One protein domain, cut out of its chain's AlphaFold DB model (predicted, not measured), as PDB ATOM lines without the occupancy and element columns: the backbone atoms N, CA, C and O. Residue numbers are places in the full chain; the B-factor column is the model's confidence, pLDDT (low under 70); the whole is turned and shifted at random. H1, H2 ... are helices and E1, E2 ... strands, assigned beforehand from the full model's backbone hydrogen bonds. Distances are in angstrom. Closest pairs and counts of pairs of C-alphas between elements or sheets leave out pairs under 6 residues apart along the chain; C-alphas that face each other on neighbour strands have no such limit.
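This is residues 9 to 106 of the 133 residues of an uncharacterized protein of candidate division MSBL1 archaeon SCGC-AAA382A13 (UniProt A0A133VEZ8). This is a rounded domain with little regular structure, in which H2 lies in the middle, H1 crosses it on one side and H3 lies apart on the other, with loops making much of the rest. The printed part has 98 residues, with H1, H2, H3 and strand E1 in that order; 37 residues are in these elements, which are mostly helix. It is compact, with a radius of gyration of the C-alphas of 13.8 A and spans of 33 by 32 by 30 A.

H1, residues 26 to 37, begins at C-alpha (109.974, 102.725, 88.272) and is 16.8 A long. H2 is residues 53 to 63, 15.5 A, and H3 residues 74 to 84, 15.2 A. E1, residues 89 to 91, ends at C-alpha (123.758, 105.485, 87.118).

H1 and H2 touch, closest at the C-alphas of Val 30 and Ile 56, 5.8 A, at a steep tilt of 56 degrees, the same way. H3 is apart from H1 and H2. E1 pairs with no named strand; its closest C-alpha to H3 is Tyr 90, 5.6 A from that of Tyr 84. In H1, H2 and H3 every O i to N i+4 pair is within hydrogen-bond range.

The C-alphas farthest apart, of Gly 23 and Gly 106, are 41.3 A apart. The printed part has no cut; the link H1 to H2 is long. No printed residue is under 70 in pLDDT.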
ATOM      1  N   TYR A   9     121.963 107.565  91.387       94.50
ATOM      2  CA  TYR A   9     122.566 108.310  92.476       94.50
ATOM      3  C   TYR A   9     122.566 109.797  92.150       94.50
ATOM      4  O   TYR A   9     122.665 110.172  90.985       94.50
ATOM      5  N   GLU A  10     122.510 110.629  93.181       93.94
ATOM      6  CA  GLU A  10     122.687 112.078  93.116       93.94
ATOM      7  C   GLU A  10     123.518 112.509  94.325       93.94
ATOM      8  O   GLU A  10     123.235 112.099  95.450       93.94
ATOM      9  N   ASN A  11     124.589 113.281  94.117       91.44
ATOM     10  CA  ASN A  11     125.469 113.746  95.203       91.44
ATOM     11  C   ASN A  11     126.012 112.611  96.100       91.44
ATOM     12  O   ASN A  11     126.218 112.779  97.302       91.44
ATOM     13  N   GLY A  12     126.222 111.422  95.524       89.94
ATOM     14  CA  GLY A  12     126.687 110.237  96.254       89.94
ATOM     15  C   GLY A  12     125.601 109.480  97.027       89.94
ATOM     16  O   GLY A  12     125.894 108.419  97.573       89.94
ATOM     17  N   GLN A  13     124.360 109.963  97.041       92.94
ATOM     18  CA  GLN A  13     123.224 109.292  97.670       92.94
ATOM     19  C   GLN A  13     122.442 108.482  96.640       92.94
ATOM     20  O   GLN A  13     122.210 108.954  95.529       92.94
ATOM     21  N   LYS A  14     122.040 107.259  97.005       93.38
ATOM     22  CA  LYS A  14     121.170 106.430  96.164       93.38
ATOM     23  C   LYS A  14     119.761 107.019  96.189       93.38
ATOM     24  O   LYS A  14     119.229 107.277  97.266       93.38
ATOM     25  N   LEU A  15     119.180 107.237  95.015       93.19
ATOM     26  CA  LEU A  15     117.802 107.684  94.877       93.19
ATOM     27  C   LEU A  15     116.865 106.479  94.849       93.19
ATOM     28  O   LEU A  15     117.087 105.520  94.104       93.19
ATOM     29  N   GLU A  16     115.804 106.563  95.645       92.50
ATOM     30  CA  GLU A  16     114.754 105.553  95.656       92.50
ATOM     31  C   GLU A  16     113.886 105.647  94.390       92.50
ATOM     32  O   GLU A  16     113.623 106.753  93.897       92.50
ATOM     33  N   PRO A  17     113.418 104.506  93.852       92.69
ATOM     34  CA  PRO A  17     112.481 104.492  92.739       92.69
ATOM     35  C   PRO A  17     111.201 105.263  93.063       92.69
ATOM     36  O   PRO A  17     110.629 105.127  94.143       92.69
ATOM     37  N   LEU A  18     110.698 106.035  92.099       91.69
ATOM     38  CA  LEU A  18     109.381 106.653  92.242       91.69
ATOM     39  C   LEU A  18     108.287 105.579  92.238       91.69
ATOM     40  O   LEU A  18     108.266 104.719  91.356       91.69
ATOM     41  N   THR A  19     107.346 105.696  93.174       91.50
ATOM     42  CA  THR A  19     106.124 104.885  93.224       91.50
ATOM     43  C   THR A  19     104.960 105.654  92.612       91.50
ATOM     44  O   THR A  19     104.700 106.813  92.946       91.50
ATOM     45  N   TYR A  20     104.246 105.011  91.700       89.94
ATOM     46  CA  TYR A  20     103.100 105.567  90.997       89.94
ATOM     47  C   TYR A  20     101.791 105.320  91.757       89.94
ATOM     48  O   TYR A  20     101.697 104.469  92.638       89.94
ATOM     49  N   SER A  21     100.731 106.041  91.379       86.81
ATOM     50  CA  SER A  21      99.407 105.942  92.016       86.81
ATOM     51  C   SER A  21      98.746 104.563  91.898       86.81
ATOM     52  O   SER A  21      97.816 104.268  92.641       86.81
ATOM     53  N   ASN A  22      99.216 103.719  90.979       86.81
ATOM     54  CA  ASN A  22      98.773 102.334  90.809       86.81
ATOM     55  C   ASN A  22      99.575 101.331  91.663       86.81
ATOM     56  O   ASN A  22      99.387 100.128  91.503       86.81
ATOM     57  N   GLY A  23     100.480 101.809  92.522       88.44
ATOM     58  CA  GLY A  23     101.329 100.986  93.380       88.44
ATOM     59  C   GLY A  23     102.597 100.451  92.711       88.44
ATOM     60  O   GLY A  23     103.438  99.910  93.418       88.44
ATOM     61  N   LYS A  24     102.766 100.628  91.393       91.31
ATOM     62  CA  LYS A  24     103.981 100.207  90.686       91.31
ATOM     63  C   LYS A  24     105.129 101.179  90.919       91.31
ATOM     64  O   LYS A  24     104.909 102.388  91.027       91.31
ATOM     65  N   THR A  25     106.349 100.673  90.913       93.50
ATOM     66  CA  THR A  25     107.582 101.458  90.968       93.50
ATOM     67  C   THR A  25     108.173 101.687  89.576       93.50
ATOM     68  O   THR A  25     107.796 101.048  88.592       93.50
ATOM     69  N   GLN A  26     109.144 102.595  89.475       93.69
ATOM     70  CA  GLN A  26     109.974 102.725  88.272       93.69
ATOM     71  C   GLN A  26     110.695 101.426  87.901       93.69
ATOM     72  O   GLN A  26     110.889 101.182  86.715       93.69
ATOM     73  N   VAL A  27     111.087 100.617  88.890       94.25
ATOM     74  CA  VAL A  27     111.767  99.334  88.667       94.25
ATOM     75  C   VAL A  27     110.810  98.345  88.012       94.25
ATOM     76  O   VAL A  27     111.155  97.789  86.976       94.25
ATOM     77  N   ASP A  28     109.578  98.239  88.511       94.56
ATOM     78  CA  ASP A  28     108.550  97.366  87.924       94.56
ATOM     79  C   ASP A  28     108.304  97.716  86.447       94.56
ATOM     80  O   ASP A  28     108.190  96.847  85.585       94.56
ATOM     81  N   VAL A  29     108.278  99.015  86.119       94.56
ATOM     82  CA  VAL A  29     108.133  99.470  84.726       94.56
ATOM     83  C   VAL A  29     109.358  99.108  83.883       94.56
ATOM     84  O   VAL A  29     109.204  98.767  82.711       94.56
ATOM     85  N   VAL A  30     110.572  99.177  84.439       95.38
ATOM     86  CA  VAL A  30     111.790  98.738  83.738       95.38
ATOM     87  C   VAL A  30     111.725  97.239  83.443       95.38
ATOM     88  O   VAL A  30     112.013  96.849  82.314       95.38
ATOM     89  N   GLU A  31     111.308  96.417  84.406       95.25
ATOM     90  CA  GLU A  31     111.144  94.970  84.227       95.25
ATOM     91  C   GLU A  31     110.099  94.641  83.154       95.25
ATOM     92  O   GLU A  31     110.355  93.817  82.278       95.25
ATOM     93  N   GLU A  32     108.959  95.338  83.152       94.94
ATOM     94  CA  GLU A  32     107.927  95.187  82.117       94.94
ATOM     95  C   GLU A  32     108.454  95.531  80.720       94.94
ATOM     96  O   GLU A  32     108.171  94.822  79.752       94.94
ATOM     97  N   VAL A  33     109.235  96.608  80.603       95.69
ATOM     98  CA  VAL A  33     109.837  97.010  79.329       95.69
ATOM     99  C   VAL A  33     110.882  95.988  78.871       95.69
ATOM    100  O   VAL A  33     110.877  95.623  77.697       95.69
ATOM    101  N   LEU A  34     111.746  95.499  79.766       95.00
ATOM    102  CA  LEU A  34     112.737  94.464  79.443       95.00
ATOM    103  C   LEU A  34     112.067  93.162  78.997       95.00
ATOM    104  O   LEU A  34     112.442  92.617  77.962       95.00
ATOM    105  N   GLY A  35     111.032  92.716  79.713       95.81
ATOM    106  CA  GLY A  35     110.250  91.537  79.340       95.81
ATOM    107  C   GLY A  35     109.548  91.699  77.988       95.81
ATOM    108  O   GLY A  35     109.500  90.765  77.190       95.81
ATOM    109  N   ALA A  36     109.053  92.898  77.666       96.12
ATOM    110  CA  ALA A  36     108.472  93.165  76.351       96.12
ATOM    111  C   ALA A  36     109.507  93.021  75.221       96.12
ATOM    112  O   ALA A  36     109.180  92.460  74.171       96.12
ATOM    113  N   PHE A  37     110.753  93.454  75.447       95.69
ATOM    114  CA  PHE A  37     111.849  93.315  74.481       95.69
ATOM    115  C   PHE A  37     112.306  91.867  74.241       95.69
ATOM    116  O   PHE A  37     112.979  91.614  73.247       95.69
ATOM    117  N   GLU A  38     111.910  90.897  75.073       94.38
ATOM    118  CA  GLU A  38     112.190  89.475  74.808       94.38
ATOM    119  C   GLU A  38     111.429  88.938  73.584       94.38
ATOM    120  O   GLU A  38     111.841  87.954  72.972       94.38
ATOM    121  N   SER A  39     110.308  89.570  73.223       95.94
ATOM    122  CA  SER A  39     109.417  89.122  72.141       95.94
ATOM    123  C   SER A  39     109.063  90.208  71.122       95.94
ATOM    124  O   SER A  39     108.419  89.907  70.118       95.94
ATOM    125  N   HIS A  40     109.483  91.455  71.351       96.75
ATOM    126  CA  HIS A  40     109.161  92.597  70.500       96.75
ATOM    127  C   HIS A  40     110.397  93.460  70.242       96.75
ATOM    128  O   HIS A  40     111.102  93.840  71.168       96.75
ATOM    129  N   ASP A  41     110.588  93.882  68.993       95.25
ATOM    130  CA  ASP A  41     111.670  94.811  68.631       95.25
ATOM    131  C   ASP A  41     111.358  96.270  69.007       95.25
ATOM    132  O   ASP A  41     112.252  97.114  69.096       95.25
ATOM    133  N   LEU A  42     110.072  96.594  69.194       95.75
ATOM    134  CA  LEU A  42     109.593  97.953  69.424       95.75
ATOM    135  C   LEU A  42     108.581  97.997  70.566       95.75
ATOM    136  O   LEU A  42     107.497  97.420  70.482       95.75
ATOM    137  N   VAL A  43     108.919  98.757  71.604       95.44
ATOM    138  CA  VAL A  43     108.093  98.940  72.800       95.44
ATOM    139  C   VAL A  43     107.720 100.414  72.940       95.44
ATOM    140  O   VAL A  43     108.581 101.295  72.948       95.44
ATOM    141  N   TYR A  44     106.423 100.693  73.071       95.38
ATOM    142  CA  TYR A  44     105.912 102.042  73.305       95.38
ATOM    143  C   TYR A  44     105.563 102.236  74.777       95.38
ATOM    144  O   TYR A  44     104.598 101.665  75.280       95.38
ATOM    145  N   LEU A  45     106.304 103.111  75.458       92.62
ATOM    146  CA  LEU A  45     106.013 103.498  76.835       92.62
ATOM    147  C   LEU A  45     105.188 104.790  76.873       92.62
ATOM    148  O   LEU A  45     105.676 105.872  76.536       92.62
ATOM    149  N   LYS A  46     103.940 104.703  77.340       91.69
ATOM    150  CA  LYS A  46     103.104 105.881  77.610       91.69
ATOM    151  C   LYS A  46     103.342 106.368  79.039       91.69
ATOM    152  O   LYS A  46     102.869 105.759  79.989       91.69
ATOM    153  N   ALA A  47     104.025 107.501  79.181       86.94
ATOM    154  CA  ALA A  47     104.367 108.085  80.476       86.94
ATOM    155  C   ALA A  47     103.902 109.544  80.587       86.94
ATOM    156  O   ALA A  47     103.976 110.310  79.624       86.94
ATOM    157  N   VAL A  48     103.450 109.946  81.777       87.50
ATOM    158  CA  VAL A  48     103.094 111.345  82.074       87.50
ATOM    159  C   VAL A  48     104.343 112.190  82.344       87.50
ATOM    160  O   VAL A  48     105.410 111.670  82.685       87.50
ATOM    161  N   VAL A  49     104.241 113.512  82.198       84.12
ATOM    162  CA  VAL A  49     105.328 114.434  82.567       84.12
ATOM    163  C   VAL A  49     105.645 114.281  84.064       84.12
ATOM    164  O   VAL A  49     104.744 114.076  84.865       84.12
ATOM    165  N   GLY A  50     106.930 114.330  84.436       81.75
ATOM    166  CA  GLY A  50     107.370 114.195  85.834       81.75
ATOM    167  C   GLY A  50     107.485 112.759  86.366       81.75
ATOM    168  O   GLY A  50     108.088 112.559  87.408       81.75
ATOM    169  N   SER A  51     107.022 111.741  85.632       84.19
ATOM    170  CA  SER A  51     107.098 110.318  86.043       84.19
ATOM    171  C   SER A  51     108.508 109.698  86.045       84.19
ATOM    172  O   SER A  51     108.673 108.512  86.336       84.19
ATOM    173  N   GLY A  52     109.528 110.470  85.662       87.12
ATOM    174  CA  GLY A  52     110.900 109.983  85.534       87.12
ATOM    175  C   GLY A  52     111.142 109.068  84.328       87.12
ATOM    176  O   GLY A  52     112.027 108.222  84.377       87.12
ATOM    177  N   LYS A  53     110.412 109.266  83.218       91.81
ATOM    178  CA  LYS A  53     110.602 108.528  81.947       91.81
ATOM    179  C   LYS A  53     112.064 108.411  81.483       91.81
ATOM    180  O   LYS A  53     112.443 107.399  80.909       91.81
ATOM    181  N   SER A  54     112.881 109.435  81.744       91.00
ATOM    182  CA  SER A  54     114.306 109.432  81.405       91.00
ATOM    183  C   SER A  54     115.070 108.375  82.202       91.00
ATOM    184  O   SER A  54     115.887 107.665  81.632       91.00
ATOM    185  N   ALA A  55     114.775 108.236  83.500       92.81
ATOM    186  CA  ALA A  55     115.425 107.255  84.360       92.81
ATOM    187  C   ALA A  55     115.063 105.823  83.956       92.81
ATOM    188  O   ALA A  55     115.953 104.986  83.858       92.81
ATOM    189  N   ILE A  56     113.789 105.582  83.620       94.25
ATOM    190  CA  ILE A  56     113.326 104.298  83.071       94.25
ATOM    191  C   ILE A  56     114.092 103.975  81.784       94.25
ATOM    192  O   ILE A  56     114.732 102.936  81.697       94.25
ATOM    193  N   GLY A  57     114.103 104.896  80.814       93.69
ATOM    194  CA  GLY A  57     114.767 104.669  79.527       93.69
ATOM    195  C   GLY A  57     116.278 104.450  79.645       93.69
ATOM    196  O   GLY A  57     116.817 103.560  78.989       93.69
ATOM    197  N   ILE A  58     116.964 105.222  80.496       93.50
ATOM    198  CA  ILE A  58     118.397 105.026  80.757       93.50
ATOM    199  C   ILE A  58     118.632 103.665  81.411       93.50
ATOM    200  O   ILE A  58     119.515 102.937  80.960       93.50
ATOM    201  N   ARG A  59     117.856 103.300  82.442       94.44
ATOM    202  CA  ARG A  59     118.062 102.024  83.132       94.44
ATOM    203  C   ARG A  59     117.811 100.840  82.207       94.44
ATOM    204  O   ARG A  59     118.669  99.970  82.131       94.44
ATOM    205  N   THR A  60     116.719 100.850  81.441       94.50
ATOM    206  CA  THR A  60     116.453  99.827  80.418       94.50
ATOM    207  C   THR A  60     117.624  99.707  79.442       94.50
ATOM    208  O   THR A  60     118.105  98.606  79.199       94.50
ATOM    209  N   ALA A  61     118.145 100.825  78.924       93.94
ATOM    210  CA  ALA A  61     119.284 100.790  78.009       93.94
ATOM    211  C   ALA A  61     120.543 100.188  78.657       93.94
ATOM    212  O   ALA A  61     121.277  99.463  77.993       93.94
ATOM    213  N   LEU A  62     120.806 100.460  79.939       93.44
ATOM    214  CA  LEU A  62     121.957  99.896  80.654       93.44
ATOM    215  C   LEU A  62     121.831  98.386  80.882       93.44
ATOM    216  O   LEU A  62     122.827  97.683  80.722       93.44
ATOM    217  N   GLU A  63     120.633  97.895  81.197       92.62
ATOM    218  CA  GLU A  63     120.351  96.455  81.331       92.62
ATOM    219  C   GLU A  63     120.511  95.710  80.002       92.62
ATOM    220  O   GLU A  63     120.973  94.574  79.965       92.62
ATOM    221  N   MET A  64     120.236  96.382  78.883       91.06
ATOM    222  CA  MET A  64     120.475  95.852  77.536       91.06
ATOM    223  C   MET A  64     121.945  95.970  77.080       91.06
ATOM    224  O   MET A  64     122.267  95.669  75.931       91.06
ATOM    225  N   GLY A  65     122.855  96.412  77.956       90.94
ATOM    226  CA  GLY A  65     124.290  96.562  77.678       90.94
ATOM    227  C   GLY A  65     124.711  97.940  77.150       90.94
ATOM    228  O   GLY A  65     125.905  98.213  77.005       90.94
ATOM    229  N   GLY A  66     123.761  98.838  76.902       91.31
ATOM    230  CA  GLY A  66     123.975 100.204  76.436       91.31
ATOM    231  C   GLY A  66     122.918 100.645  75.425       91.31
ATOM    232  O   GLY A  66     122.113  99.859  74.937       91.31
ATOM    233  N   GLY A  67     122.928 101.930  75.073       92.50
ATOM    234  CA  GLY A  67     121.996 102.446  74.077       92.50
ATOM    235  C   GLY A  67     122.232 103.905  73.721       92.50
ATOM    236  O   GLY A  67     123.116 104.572  74.263       92.50
ATOM    237  N   ALA A  68     121.416 104.398  72.795       92.44
ATOM    238  CA  ALA A  68     121.387 105.796  72.396       92.44
ATOM    239  C   ALA A  68     120.036 106.410  72.767       92.44
ATOM    240  O   ALA A  68     118.984 105.844  72.479       92.44
ATOM    241  N   ILE A  69     120.070 107.598  73.368       90.19
ATOM    242  CA  ILE A  69     118.865 108.363  73.693       90.19
ATOM    243  C   ILE A  69     118.737 109.475  72.666       90.19
ATOM    244  O   ILE A  69     119.530 110.418  72.642       90.19
ATOM    245  N   SER A  70     117.734 109.355  71.803       91.00
ATOM    246  CA  SER A  70     117.409 110.388  70.828       91.00
ATOM    247  C   SER A  70     116.410 111.367  71.431       91.00
ATOM    248  O   SER A  70     115.349 110.974  71.916       91.00
ATOM    249  N   VAL A  71     116.749 112.654  71.401       88.88
ATOM    250  CA  VAL A  71     115.899 113.737  71.906       88.88
ATOM    251  C   VAL A  71     115.622 114.750  70.795       88.88
ATOM    252  O   VAL A  71     116.508 115.032  69.987       88.88
ATOM    253  N   PRO A  72     114.417 115.344  70.746       85.81
ATOM    254  CA  PRO A  72     114.007 116.185  69.622       85.81
ATOM    255  C   PRO A  72     114.692 117.558  69.593       85.81
ATOM    256  O   PRO A  72     114.681 118.225  68.562       85.81
ATOM    257  N   THR A  73     115.269 118.020  70.709       86.44
ATOM    258  CA  THR A  73     115.829 119.374  70.812       86.44
ATOM    259  C   THR A  73     117.198 119.403  71.486       86.44
ATOM    260  O   THR A  73     117.523 118.586  72.349       86.44
ATOM    261  N   LYS A  74     117.998 120.417  71.126       82.56
ATOM    262  CA  LYS A  74     119.302 120.678  71.757       82.56
ATOM    263  C   LYS A  74     119.177 121.022  73.242       82.56
ATOM    264  O   LYS A  74     120.077 120.695  73.998       82.56
ATOM    265  N   VAL A  75     118.080 121.663  73.650       86.56
ATOM    266  CA  VAL A  75     117.835 122.029  75.055       86.56
ATOM    267  C   VAL A  75     117.681 120.775  75.908       86.56
ATOM    268  O   VAL A  75     118.376 120.642  76.906       86.56
ATOM    269  N   LEU A  76     116.854 119.818  75.475       84.69
ATOM    270  CA  LEU A  76     116.719 118.537  76.172       84.69
ATOM    271  C   LEU A  76     118.047 117.773  76.165       84.69
ATOM    272  O   LEU A  76     118.452 117.235  77.182       84.69
ATOM    273  N   SER A  77     118.771 117.780  75.043       86.56
ATOM    274  CA  SER A  77     120.103 117.166  74.970       86.56
ATOM    275  C   SER A  77     121.092 117.779  75.968       86.56
ATOM    276  O   SER A  77     121.863 117.046  76.580       86.56
ATOM    277  N   ASN A  78     121.058 119.102  76.152       86.31
ATOM    278  CA  ASN A  78     121.869 119.785  77.156       86.31
ATOM    279  C   ASN A  78     121.439 119.411  78.574       86.31
ATOM    280  O   ASN A  78     122.306 119.132  79.380       86.31
ATOM    281  N   GLN A  79     120.139 119.292  78.858       86.62
ATOM    282  CA  GLN A  79     119.674 118.848  80.178       86.62
ATOM    283  C   GLN A  79     120.227 117.469  80.550       86.62
ATOM    284  O   GLN A  79     120.705 117.292  81.659       86.62
ATOM    285  N   TYR A  80     120.263 116.514  79.614       87.56
ATOM    286  CA  TYR A  80     120.908 115.219  79.869       87.56
ATOM    287  C   TYR A  80     122.418 115.345  80.116       87.56
ATOM    288  O   TYR A  80     122.969 114.598  80.918       87.56
ATOM    289  N   TYR A  81     123.099 116.262  79.421       86.81
ATOM    290  CA  TYR A  81     124.515 116.539  79.667       86.81
ATOM    291  C   TYR A  81     124.723 117.115  81.071       86.81
ATOM    292  O   TYR A  81     125.567 116.622  81.814       86.81
ATOM    293  N   ASP A  82     123.944 118.132  81.427       88.44
ATOM    294  CA  ASP A  82     124.057 118.853  82.690       88.44
ATOM    295  C   ASP A  82     123.661 117.963  83.871       88.44
ATOM    296  O   ASP A  82     124.320 118.012  84.898       88.44
ATOM    297  N   ASP A  83     122.651 117.102  83.719       87.19
ATOM    298  CA  ASP A  83     122.237 116.160  84.760       87.19
ATOM    299  C   ASP A  83     123.250 115.017  84.938       87.19
ATOM    300  O   ASP A  83     123.650 114.736  86.065       87.19
ATOM    301  N   TYR A  84     123.655 114.348  83.848       87.12
ATOM    302  CA  TYR A  84     124.313 113.033  83.928       87.12
ATOM    303  C   TYR A  84     125.796 112.994  83.545       87.12
ATOM    304  O   TYR A  84     126.478 112.021  83.864       87.12
ATOM    305  N   TYR A  85     126.292 113.980  82.792       83.69
ATOM    306  CA  TYR A  85     127.699 114.020  82.371       83.69
ATOM    307  C   TYR A  85     128.507 115.051  83.155       83.69
ATOM    308  O   TYR A  85     129.608 114.746  83.607       83.69
ATOM    309  N   ALA A  86     127.986 116.270  83.279       84.38
ATOM    310  CA  ALA A  86     128.629 117.359  84.009       84.38
ATOM    311  C   ALA A  86     128.112 117.511  85.446       84.38
ATOM    312  O   ALA A  86     128.800 118.123  86.259       84.38
ATOM    313  N   GLY A  87     126.921 116.988  85.736       85.62
ATOM    314  CA  GLY A  87     126.294 117.062  87.049       85.62
ATOM    315  C   GLY A  87     126.614 115.881  87.951       85.62
ATOM    316  O   GLY A  87     127.391 114.983  87.624       85.62
ATOM    317  N   ASP A  88     125.955 115.888  89.106       88.88
ATOM    318  CA  ASP A  88     126.188 114.934  90.186       88.88
ATOM    319  C   ASP A  88     125.301 113.687  90.107       88.88
ATOM    320  O   ASP A  88     125.417 112.797  90.962       88.88
ATOM    321  N   LYS A  89     124.410 113.599  89.105       92.38
ATOM    322  CA  LYS A  89     123.579 112.410  88.900       92.38
ATOM    323  C   LYS A  89     124.322 111.381  88.073       92.38
ATOM    324  O   LYS A  89     124.847 111.674  87.004       92.38
ATOM    325  N   TYR A  90     124.303 110.134  88.515       93.62
ATOM    326  CA  TYR A  90     124.905 109.042  87.762       93.62
ATOM    327  C   TYR A  90     124.165 107.733  87.996       93.62
ATOM    328  O   TYR A  90     123.579 107.507  89.050       93.62
ATOM    329  N   PHE A  91     124.224 106.860  86.997       93.69
ATOM    330  CA  PHE A  91     123.758 105.485  87.118       93.69
ATOM    331  C   PHE A  91     124.946 104.559  87.344       93.69
ATOM    332  O   PHE A  91     126.024 104.780  86.778       93.69
ATOM    333  N   LEU A  92     124.748 103.503  88.124       92.81
ATOM    334  CA  LEU A  92     125.647 102.354  88.115       92.81
ATOM    335  C   LEU A  92     125.152 101.323  87.104       92.81
ATOM    336  O   LEU A  92     123.952 101.122  86.918       92.81
ATOM    337  N   LYS A  93     126.097 100.689  86.420       91.19
ATOM    338  CA  LYS A  93     125.841  99.512  85.595       91.19
ATOM    339  C   LYS A  93     125.615  98.293  86.494       91.19
ATOM    340  O   LYS A  93     126.087  98.302  87.631       91.19
ATOM    341  N   PRO A  94     125.065  97.192  85.956       84.81
ATOM    342  CA  PRO A  94     125.039  95.911  86.663       84.81
ATOM    343  C   PRO A  94     126.427  95.422  87.128       84.81
ATOM    344  O   PRO A  94     126.524  94.699  88.111       84.81
ATOM    345  N   SER A  95     127.517  95.848  86.466       85.50
ATOM    346  CA  SER A  95     128.896  95.552  86.894       85.50
ATOM    347  C   SER A  95     129.356  96.322  88.140       85.50
ATOM    348  O   SER A  95     130.409  96.009  88.687       85.50
ATOM    349  N   GLY A  96     128.613  97.346  88.571       85.62
ATOM    350  CA  GLY A  96     129.011  98.290  89.620       85.62
ATOM    351  C   GLY A  96     129.790  99.510  89.110       85.62
ATOM    352  O   GLY A  96     129.977 100.470  89.854       85.62
ATOM    353  N   ASP A  97     130.199  99.527  87.839       90.06
ATOM    354  CA  ASP A  97     130.877 100.683  87.248       90.06
ATOM    355  C   ASP A  97     129.901 101.829  86.972       90.06
ATOM    356  O   ASP A  97     128.740 101.613  86.620       90.06
ATOM    357  N   ARG A  98     130.388 103.074  87.013       91.19
ATOM    358  CA  ARG A  98     129.584 104.227  86.588       91.19
ATOM    359  C   ARG A  98     129.242 104.144  85.099       91.19
ATOM    360  O   ARG A  98     130.102 103.922  84.240       91.19
ATOM    361  N   ALA A  99     127.973 104.369  84.778       90.88
ATOM    362  CA  ALA A  99     127.507 104.509  83.411       90.88
ATOM    363  C   ALA A  99     128.121 105.762  82.772       90.88
ATOM    364  O   ALA A  99     128.020 106.869  83.297       90.88
ATOM    365  N   LYS A 100     128.747 105.594  81.604       89.06
ATOM    366  CA  LYS A 100     129.317 106.705  80.840       89.06
ATOM    367  C   LYS A 100     128.258 107.260  79.888       89.06
ATOM    368  O   LYS A 100     128.111 106.762  78.774       89.06
ATOM    369  N   ILE A 101     127.530 108.283  80.321       86.94
ATOM    370  CA  ILE A 101     126.511 108.956  79.506       86.94
ATOM    371  C   ILE A 101     127.176 110.127  78.791       86.94
ATOM    372  O   ILE A 101     127.610 111.067  79.434       86.94
ATOM    373  N   THR A 102     127.286 110.078  77.464       84.19
ATOM    374  CA  THR A 102     127.905 111.162  76.677       84.19
ATOM    375  C   THR A 102     126.914 111.744  75.689       84.19
ATOM    376  O   THR A 102     125.982 111.065  75.259       84.19
ATOM    377  N   VAL A 103     127.121 113.005  75.311       82.19
ATOM    378  CA  VAL A 103     126.253 113.688  74.353       82.19
ATOM    379  C   VAL A 103     126.953 113.839  73.011       82.19
ATOM    380  O   VAL A 103     127.980 114.508  72.893       82.19
ATOM    381  N   PHE A 104     126.354 113.247  71.980       80.06
ATOM    382  CA  PHE A 104     126.782 113.398  70.596       80.06
ATOM    383  C   PHE A 104     125.961 114.495  69.908       80.06
ATOM    384  O   PHE A 104     124.732 114.460  69.905       80.06
ATOM    385  N   LYS A 105     126.635 115.490  69.321       76.62
ATOM    386  CA  LYS A 105     125.999 116.602  68.594       76.62
ATOM    387  C   LYS A 105     126.519 116.657  67.159       76.62
ATOM    388  O   LYS A 105     127.617 116.210  66.862       76.62
ATOM    389  N   GLY A 106     125.751 117.248  66.243       72.06
ATOM    390  CA  GLY A 106     126.238 117.476  64.876       72.06
ATOM    391  C   GLY A 106     127.436 118.438  64.842       72.06
ATOM    392  O   GLY A 106     127.495 119.362  65.653       72.06
TER     393      GLY A 106